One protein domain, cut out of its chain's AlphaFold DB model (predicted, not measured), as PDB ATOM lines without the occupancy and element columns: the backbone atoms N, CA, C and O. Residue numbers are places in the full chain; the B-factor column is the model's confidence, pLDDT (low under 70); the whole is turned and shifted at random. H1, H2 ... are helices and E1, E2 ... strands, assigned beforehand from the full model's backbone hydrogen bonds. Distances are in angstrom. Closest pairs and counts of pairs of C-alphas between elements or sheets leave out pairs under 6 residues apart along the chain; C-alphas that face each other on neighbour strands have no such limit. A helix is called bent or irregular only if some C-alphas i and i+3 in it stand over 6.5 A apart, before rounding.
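Overview. This is residues 44 to 107 of the 151 residues of the protein "AAA+ ATPase domain-containing protein" of Artemisia annua (UniProt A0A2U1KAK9). This is an open, drawn-out model with no common core: a long helix, H1, at one end, a shorter helix, H2, further along, and a small strand hairpin of E1 and E2 at the other end. H1 and H2 spread from residues 64 to 68 like the arms of a wide V, and residues 44 to 76, of which 44 to 63 belong to H1 and 69 to 76 to H2, stand free. The printed part has 64 residues with two named helices and two named strands, in the order H1, H2, E1, E2, and the class is mostly helix. The sheet has the order E1 - E2 and is antiparallel. The whole is extended, with a radius of gyration of the C-alphas of 19.7 A, and elongated, with spans of 57 by 31 by 21 A.

Arrangement. H1, residues 44 to 63, is apart from H2, residues 69 to 83, although a tight link of 5 residues joins them. H1 is also apart from E1, residues 94 to 97, and from E2, residues 100 to 103. H2 is apart from E2. In H1 and H2 every O i to N i+4 pair is within hydrogen-bond range. A short link of 10 residues runs from H2 to E1, and within it residues 89 to 90 pair with residues 95 to 96 of E1, antiparallel. E1 and E2 form a hairpin with a tight link of 2 residues, and the angle between their directions is 166 degrees. C-alphas 96 and 101 face each other at 4.2 A. N 95 and O 102 are within hydrogen-bond range at 2.9 A, and so are N 100 and O 97 at 2.8 A.

Along the chain. H1 begins at C-alpha 44, at (238.211, 292.357, 136.145), and measures 29.0 A from first to last C-alpha over its 20 residues. H2 begins at C-alpha 69, at (205.745, 305.666, 152.543), and measures 20.5 A over 15 residues. Neither helix is bent. E1 and E2 have 4 residues each and measure 10.0 A and 10.5 A. E2 ends at C-alpha 103, at (197.011, 282.995, 167.995).

Size, cuts and confidence. The two C-alphas farthest apart are those of Phe 44 and Asp 106, at 59.1 A. The printed part has no cut, and no link between its named elements is long. The mean pLDDT of the printed part is 76.4. The 24 residues from 63 to 86 are under 70, and the mean over H2 is 60, while the mean over H1 is 90.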
ATOM      1  N   PHE A  44     238.516 291.125 136.871       90.38
ATOM      2  CA  PHE A  44     238.211 292.357 136.145       90.38
ATOM      3  C   PHE A  44     236.721 292.458 135.793       90.38
ATOM      4  O   PHE A  44     236.088 293.483 136.029       90.38
ATOM      5  N   GLU A  45     236.142 291.378 135.277       91.56
ATOM      6  CA  GLU A  45     234.730 291.313 134.909       91.56
ATOM      7  C   GLU A  45     233.813 291.416 136.135       91.56
ATOM      8  O   GLU A  45     232.821 292.143 136.101       91.56
ATOM      9  N   ALA A  46     234.190 290.794 137.256       90.69
ATOM     10  CA  ALA A  46     233.473 290.931 138.522       90.69
ATOM     11  C   ALA A  46     233.493 292.377 139.054       90.69
ATOM     12  O   ALA A  46     232.468 292.890 139.514       90.69
ATOM     13  N   GLN A  47     234.641 293.060 138.968       93.25
ATOM     14  CA  GLN A  47     234.753 294.474 139.345       93.25
ATOM     15  C   GLN A  47     233.928 295.370 138.419       93.25
ATOM     16  O   GLN A  47     233.169 296.213 138.899       93.25
ATOM     17  N   ASN A  48     233.993 295.140 137.108       95.12
ATOM     18  CA  ASN A  48     233.224 295.904 136.135       95.12
ATOM     19  C   ASN A  48     231.708 295.721 136.325       95.12
ATOM     20  O   ASN A  48     230.952 296.694 136.300       95.12
ATOM     21  N   LEU A  49     231.255 294.490 136.587       95.00
ATOM     22  CA  LEU A  49     229.857 294.196 136.900       95.00
ATOM     23  C   LEU A  49     229.408 294.921 138.174       95.00
ATOM     24  O   LEU A  49     228.347 295.544 138.186       95.00
ATOM     25  N   LYS A  50     230.235 294.902 139.226       95.12
ATOM     26  CA  LYS A  50     229.967 295.627 140.474       95.12
ATOM     27  C   LYS A  50     229.777 297.125 140.225       95.12
ATOM     28  O   LYS A  50     228.819 297.705 140.735       95.12
ATOM     29  N   GLU A  51     230.655 297.751 139.445       96.81
ATOM     30  CA  GLU A  51     230.565 299.181 139.122       96.81
ATOM     31  C   GLU A  51     229.298 299.521 138.328       96.81
ATOM     32  O   GLU A  51     228.619 300.508 138.633       96.81
ATOM     33  N   ARG A  52     228.924 298.674 137.361       95.50
ATOM     34  CA  ARG A  52     227.679 298.824 136.591       95.50
ATOM     35  C   ARG A  52     226.446 298.705 137.481       95.50
ATOM     36  O   ARG A  52     225.569 299.564 137.418       95.50
ATOM     37  N   CYS A  53     226.396 297.698 138.352       94.75
ATOM     38  CA  CYS A  53     225.297 297.528 139.302       94.75
ATOM     39  C   CYS A  53     225.169 298.727 140.251       94.75
ATOM     40  O   CYS A  53     224.062 299.207 140.487       94.75
ATOM     41  N   LEU A  54     226.287 299.244 140.772       93.88
ATOM     42  CA  LEU A  54     226.281 300.421 141.647       93.88
ATOM     43  C   LEU A  54     225.791 301.679 140.924       93.88
ATOM     44  O   LEU A  54     225.020 302.452 141.492       93.88
ATOM     45  N   SER A  55     226.219 301.870 139.677       94.94
ATOM     46  CA  SER A  55     225.789 303.001 138.850       94.94
ATOM     47  C   SER A  55     224.285 302.947 138.588       94.94
ATOM     48  O   SER A  55     223.593 303.932 138.841       94.94
ATOM     49  N   PHE A  56     223.776 301.771 138.213       94.88
ATOM     50  CA  PHE A  56     222.351 301.526 138.008       94.88
ATOM     51  C   PHE A  56     221.525 301.827 139.264       94.88
ATOM     52  O   PHE A  56     220.572 302.599 139.217       94.88
ATOM     53  N   LEU A  57     221.915 301.289 140.425       91.94
ATOM     54  CA  LEU A  57     221.210 301.546 141.686       91.94
ATOM     55  C   LEU A  57     221.180 303.040 142.034       91.94
ATOM     56  O   LEU A  57     220.158 303.561 142.477       91.94
ATOM     57  N   LYS A  58     222.296 303.745 141.821       88.62
ATOM     58  CA  LYS A  58     222.401 305.184 142.082       88.62
ATOM     59  C   LYS A  58     221.493 306.004 141.166       88.62
ATOM     60  O   LYS A  58     220.977 307.030 141.600       88.62
ATOM     61  N   GLU A  59     221.318 305.578 139.923       91.31
ATOM     62  CA  GLU A  59     220.409 306.198 138.959       91.31
ATOM     63  C   GLU A  59     218.945 305.979 139.361       91.31
ATOM     64  O   GLU A  59     218.214 306.951 139.548       91.31
ATOM     65  N   GLN A  60     218.568 304.735 139.680       84.62
ATOM     66  CA  GLN A  60     217.224 304.390 140.166       84.62
ATOM     67  C   GLN A  60     216.827 305.180 141.429       84.62
ATOM     68  O   GLN A  60     215.675 305.589 141.588       84.62
ATOM     69  N   LEU A  61     217.780 305.448 142.329       74.56
ATOM     70  CA  LEU A  61     217.552 306.240 143.546       74.56
ATOM     71  C   LEU A  61     217.436 307.754 143.302       74.56
ATOM     72  O   LEU A  61     216.883 308.458 144.143       74.56
ATOM     73  N   LYS A  62     217.975 308.276 142.195       76.56
ATOM     74  CA  LYS A  62     217.870 309.701 141.836       76.56
ATOM     75  C   LYS A  62     216.573 310.009 141.098       76.56
ATOM     76  O   LYS A  62     215.983 311.062 141.323       76.56
ATOM     77  N   GLU A  63     216.149 309.104 140.223       63.09
ATOM     78  CA  GLU A  63     214.916 309.249 139.444       63.09
ATOM     79  C   GLU A  63     213.669 309.066 140.309       63.09
ATOM     80  O   GLU A  63     212.627 309.683 140.078       63.09
ATOM     81  N   THR A  64     213.788 308.286 141.381       54.47
ATOM     82  CA  THR A  64     212.724 308.143 142.362       54.47
ATOM     83  C   THR A  64     212.840 309.229 143.432       54.47
ATOM     84  O   THR A  64     213.507 309.066 144.448       54.47
ATOM     85  N   LYS A  65     212.125 310.356 143.263       60.84
ATOM     86  CA  LYS A  65     211.722 311.169 144.430       60.84
ATOM     87  C   LYS A  65     210.985 310.212 145.370       60.84
ATOM     88  O   LYS A  65     209.927 309.716 144.975       60.84
ATOM     89  N   PRO A  66     211.510 309.895 146.565       55.69
ATOM     90  CA  PRO A  66     210.993 308.786 147.343       55.69
ATOM     91  C   PRO A  66     209.699 309.207 148.039       55.69
ATOM     92  O   PRO A  66     209.674 309.464 149.238       55.69
ATOM     93  N   SER A  67     208.589 309.212 147.304       54.47
ATOM     94  CA  SER A  67     207.287 308.938 147.901       54.47
ATOM     95  C   SER A  67     207.173 307.424 148.051       54.47
ATOM     96  O   SER A  67     206.424 306.743 147.360       54.47
ATOM     97  N   PHE A  68     207.995 306.875 148.945       53.81
ATOM     98  CA  PHE A  68     207.897 305.489 149.381       53.81
ATOM     99  C   PHE A  68     207.494 305.474 150.852       53.81
ATOM    100  O   PHE A  68     208.315 305.116 151.706       53.81
ATOM    101  N   PRO A  69     206.238 305.834 151.182       54.72
ATOM    102  CA  PRO A  69     205.745 305.666 152.543       54.72
ATOM    103  C   PRO A  69     205.903 304.204 152.985       54.72
ATOM    104  O   PRO A  69     206.271 303.940 154.120       54.72
ATOM    105  N   LYS A  70     205.768 303.238 152.067       53.88
ATOM    106  CA  LYS A  70     205.823 301.805 152.387       53.88
ATOM    107  C   LYS A  70     207.239 301.256 152.619       53.88
ATOM    108  O   LYS A  70     207.436 300.467 153.538       53.88
ATOM    109  N   LEU A  71     208.238 301.698 151.846       51.81
ATOM    110  CA  LEU A  71     209.623 301.221 151.992       51.81
ATOM    111  C   LEU A  71     210.327 301.884 153.183       51.81
ATOM    112  O   LEU A  71     211.040 301.214 153.924       51.81
ATOM    113  N   LYS A  72     210.088 303.183 153.409       58.41
ATOM    114  CA  LYS A  72     210.656 303.912 154.552       58.41
ATOM    115  C   LYS A  72     210.090 303.399 155.878       58.41
ATOM    116  O   LYS A  72     210.837 303.281 156.841       58.41
ATOM    117  N   VAL A  73     208.807 303.030 155.902       60.75
ATOM    118  CA  VAL A  73     208.176 302.365 157.052       60.75
ATOM    119  C   VAL A  73     208.764 300.973 157.270       60.75
ATOM    120  O   VAL A  73     209.095 300.646 158.399       60.75
ATOM    121  N   MET A  74     208.981 300.179 156.218       59.06
ATOM    122  CA  MET A  74     209.548 298.833 156.359       59.06
ATOM    123  C   MET A  74     211.016 298.856 156.812       59.06
ATOM    124  O   MET A  74     211.374 298.161 157.754       59.06
ATOM    125  N   VAL A  75     211.862 299.688 156.194       64.50
ATOM    126  CA  VAL A  75     213.273 299.852 156.590       64.50
ATOM    127  C   VAL A  75     213.379 300.494 157.975       64.50
ATOM    128  O   VAL A  75     214.214 300.082 158.773       64.50
ATOM    129  N   GLY A  76     212.502 301.453 158.290       65.00
ATOM    130  CA  GLY A  76     212.398 302.059 159.615       65.00
ATOM    131  C   GLY A  76     211.988 301.054 160.689       65.00
ATOM    132  O   GLY A  76     212.639 300.999 161.724       65.00
ATOM    133  N   LEU A  77     210.983 300.212 160.426       62.38
ATOM    134  CA  LEU A  77     210.574 299.116 161.311       62.38
ATOM    135  C   LEU A  77     211.703 298.108 161.495       62.38
ATOM    136  O   LEU A  77     212.013 297.768 162.623       62.38
ATOM    137  N   ILE A  78     212.365 297.675 160.421       66.50
ATOM    138  CA  ILE A  78     213.488 296.729 160.504       66.50
ATOM    139  C   ILE A  78     214.630 297.313 161.344       66.50
ATOM    140  O   ILE A  78     215.179 296.618 162.193       66.50
ATOM    141  N   LEU A  79     214.969 298.591 161.154       64.56
ATOM    142  CA  LEU A  79     216.023 299.254 161.923       64.56
ATOM    143  C   LEU A  79     215.611 299.489 163.386       64.56
ATOM    144  O   LEU A  79     216.444 299.345 164.275       64.56
ATOM    145  N   LEU A  80     214.338 299.805 163.650       59.75
ATOM    146  CA  LEU A  80     213.777 299.954 164.997       59.75
ATOM    147  C   LEU A  80     213.734 298.604 165.737       59.75
ATOM    148  O   LEU A  80     214.142 298.537 166.890       59.75
ATOM    149  N   LEU A  81     213.323 297.530 165.059       61.53
ATOM    150  CA  LEU A  81     213.311 296.151 165.564       61.53
ATOM    151  C   LEU A  81     214.732 295.635 165.836       61.53
ATOM    152  O   LEU A  81     214.956 294.925 166.813       61.53
ATOM    153  N   LEU A  82     215.707 296.019 165.006       61.25
ATOM    154  CA  LEU A  82     217.115 295.680 165.218       61.25
ATOM    155  C   LEU A  82     217.736 296.485 166.374       61.25
ATOM    156  O   LEU A  82     218.576 295.958 167.099       61.25
ATOM    157  N   ARG A  83     217.332 297.751 166.549       57.56
ATOM    158  CA  ARG A  83     217.883 298.676 167.555       57.56
ATOM    159  C   ARG A  83     217.287 298.491 168.950       57.56
ATOM    160  O   ARG A  83     218.013 298.656 169.924       57.56
ATOM    161  N   ASN A  84     216.001 298.164 169.048       59.03
ATOM    162  CA  ASN A  84     215.292 298.066 170.326       59.03
ATOM    163  C   ASN A  84     215.235 296.628 170.871       59.03
ATOM    164  O   ASN A  84     214.700 296.411 171.951       59.03
ATOM    165  N   GLY A  85     215.813 295.663 170.146       59.16
ATOM    166  CA  GLY A  85     215.606 294.245 170.406       59.16
ATOM    167  C   GLY A  85     214.213 293.821 169.941       59.16
ATOM    168  O   GLY A  85     213.217 294.498 170.184       59.16
ATOM    169  N   MET A  86     214.130 292.695 169.235       66.38
ATOM    170  CA  MET A  86     212.837 292.070 168.979       66.38
ATOM    171  C   MET A  86     212.372 291.428 170.282       66.38
ATOM    172  O   MET A  86     212.762 290.303 170.592       66.38
ATOM    173  N   GLU A  87     211.590 292.169 171.064       71.25
ATOM    174  CA  GLU A  87     210.901 291.619 172.222       71.25
ATOM    175  C   GLU A  87     209.807 290.682 171.708       71.25
ATOM    176  O   GLU A  87     208.843 291.097 171.060       71.25
ATOM    177  N   ILE A  88     210.047 289.386 171.892       77.50
ATOM    178  CA  ILE A  88     209.091 288.341 171.551       77.50
ATOM    179  C   ILE A  88     208.061 288.323 172.674       77.50
ATOM    180  O   ILE A  88     208.374 287.913 173.791       77.50
ATOM    181  N   ASP A  89     206.845 288.757 172.364       79.31
ATOM    182  CA  ASP A  89     205.703 288.638 173.258       79.31
ATOM    183  C   ASP A  89     205.126 287.227 173.119       79.31
ATOM    184  O   ASP A  89     204.792 286.762 172.024       79.31
ATOM    185  N   ASN A  90     205.089 286.520 174.241       82.25
ATOM    186  CA  ASN A  90     204.729 285.114 174.321       82.25
ATOM    187  C   ASN A  90     203.670 284.903 175.412       82.25
ATOM    188  O   ASN A  90     203.887 284.156 176.364       82.25
ATOM    189  N   SER A  91     202.536 285.578 175.258       82.12
ATOM    190  CA  SER A  91     201.362 285.489 176.133       82.12
ATOM    191  C   SER A  91     200.586 284.179 175.927       82.12
ATOM    192  O   SER A  91     200.753 283.516 174.911       82.12
ATOM    193  N   ASP A  92     199.713 283.772 176.848       80.94
ATOM    194  CA  ASP A  92     199.035 282.457 176.783       80.94
ATOM    195  C   ASP A  92     198.216 282.229 175.501       80.94
ATOM    196  O   ASP A  92     198.130 281.109 175.007       80.94
ATOM    197  N   LEU A  93     197.679 283.306 174.922       84.50
ATOM    198  CA  LEU A  93     196.809 283.273 173.744       84.50
ATOM    199  C   LEU A  93     197.528 283.641 172.443       84.50
ATOM    200  O   LEU A  93     197.043 283.306 171.365       84.50
ATOM    201  N   THR A  94     198.661 284.342 172.512       88.06
ATOM    202  CA  THR A  94     199.314 284.923 171.333       88.06
ATOM    203  C   THR A  94     200.831 284.822 171.400       88.06
ATOM    204  O   THR A  94     201.455 284.879 172.457       88.06
ATOM    205  N   PHE A  95     201.445 284.660 170.235       86.62
ATOM    206  CA  PHE A  95     202.891 284.680 170.063       86.62
ATOM    207  C   PHE A  95     203.241 285.656 168.948       86.62
ATOM    208  O   PHE A  95     202.625 285.626 167.880       86.62
ATOM    209  N   GLY A  96     204.221 286.527 169.159       87.75
ATOM    210  CA  GLY A  96     204.566 287.496 168.132       87.75
ATOM    211  C   GLY A  96     205.616 288.512 168.526       87.75
ATOM    212  O   GLY A  96     206.226 288.452 169.587       87.75
ATOM    213  N   ILE A  97     205.829 289.454 167.616       85.50
ATOM    214  CA  ILE A  97     206.682 290.625 167.801       85.50
ATOM    215  C   ILE A  97     205.893 291.797 167.237       85.50
ATOM    216  O   ILE A  97     205.440 291.726 166.094       85.50
ATOM    217  N   HIS A  98     205.738 292.877 168.003       78.44
ATOM    218  CA  HIS A  98     204.928 294.021 167.587       78.44
ATOM    219  C   HIS A  98     205.294 294.519 166.168       78.44
ATOM    220  O   HIS A  98     206.476 294.748 165.893       78.44
ATOM    221  N   PRO A  99     204.317 294.745 165.261       78.44
ATOM    222  CA  PRO A  99     202.862 294.585 165.411       78.44
ATOM    223  C   PRO A  99     202.299 293.235 164.909       78.44
ATOM    224  O   PRO A  99     201.096 293.119 164.691       78.44
ATOM    225  N   PHE A 100     203.137 292.228 164.659       83.81
ATOM    226  CA  PHE A 100     202.734 290.945 164.078       83.81
ATOM    227  C   PHE A 100     202.526 289.881 165.159       83.81
ATOM    228  O   PHE A 100     203.475 289.472 165.828       83.81
ATOM    229  N   TYR A 101     201.294 289.386 165.270       88.69
ATOM    230  CA  TYR A 101     200.893 288.380 166.253       88.69
ATOM    231  C   TYR A 101     200.163 287.221 165.578       88.69
ATOM    232  O   TYR A 101     199.464 287.414 164.582       88.69
ATOM    233  N   ILE A 102     200.324 286.025 166.138       89.12
ATOM    234  CA  ILE A 102     199.546 284.834 165.799       89.12
ATOM    235  C   ILE A 102     198.888 284.273 167.058       89.12
ATOM    236  O   ILE A 102     199.459 284.360 168.146       89.12
ATOM    237  N   GLU A 103     197.699 283.695 166.910       89.75
ATOM    238  CA  GLU A 103     197.011 282.995 167.995       89.75
ATOM    239  C   GLU A 103     197.684 281.646 168.269       89.75
ATOM    240  O   GLU A 103     198.083 280.922 167.350       89.75
ATOM    241  N   LYS A 104     197.823 281.307 169.548       84.81
ATOM    242  CA  LYS A 104     198.271 279.989 169.984       84.81
ATOM    243  C   LYS A 104     197.082 279.034 169.956       84.81
ATOM    244  O   LYS A 104     196.020 279.335 170.488       84.81
ATOM    245  N   GLY A 105     197.266 277.878 169.325       80.69
ATOM    246  CA  GLY A 105     196.279 276.800 169.374       80.69
ATOM    247  C   GLY A 105     196.293 276.072 170.720       80.69
ATOM    248  O   GLY A 105     197.276 276.141 171.453       80.69
ATOM    249  N   ASP A 106     195.242 275.298 170.986       77.69
ATOM    250  CA  ASP A 106     194.981 274.559 172.238       77.69
ATOM    251  C   ASP A 106     195.918 273.348 172.483       77.69
ATOM    252  O   ASP A 106     195.612 272.398 173.198       77.69
ATOM    253  N   ASN A 107     197.085 273.337 171.834       71.88
ATOM    254  CA  ASN A 107     198.052 272.254 171.939       71.88
ATOM    255  C   ASN A 107     199.001 272.523 173.111       71.88
ATOM    256  O   ASN A 107     199.944 273.309 172.997       71.88
TER     257      ASN A 107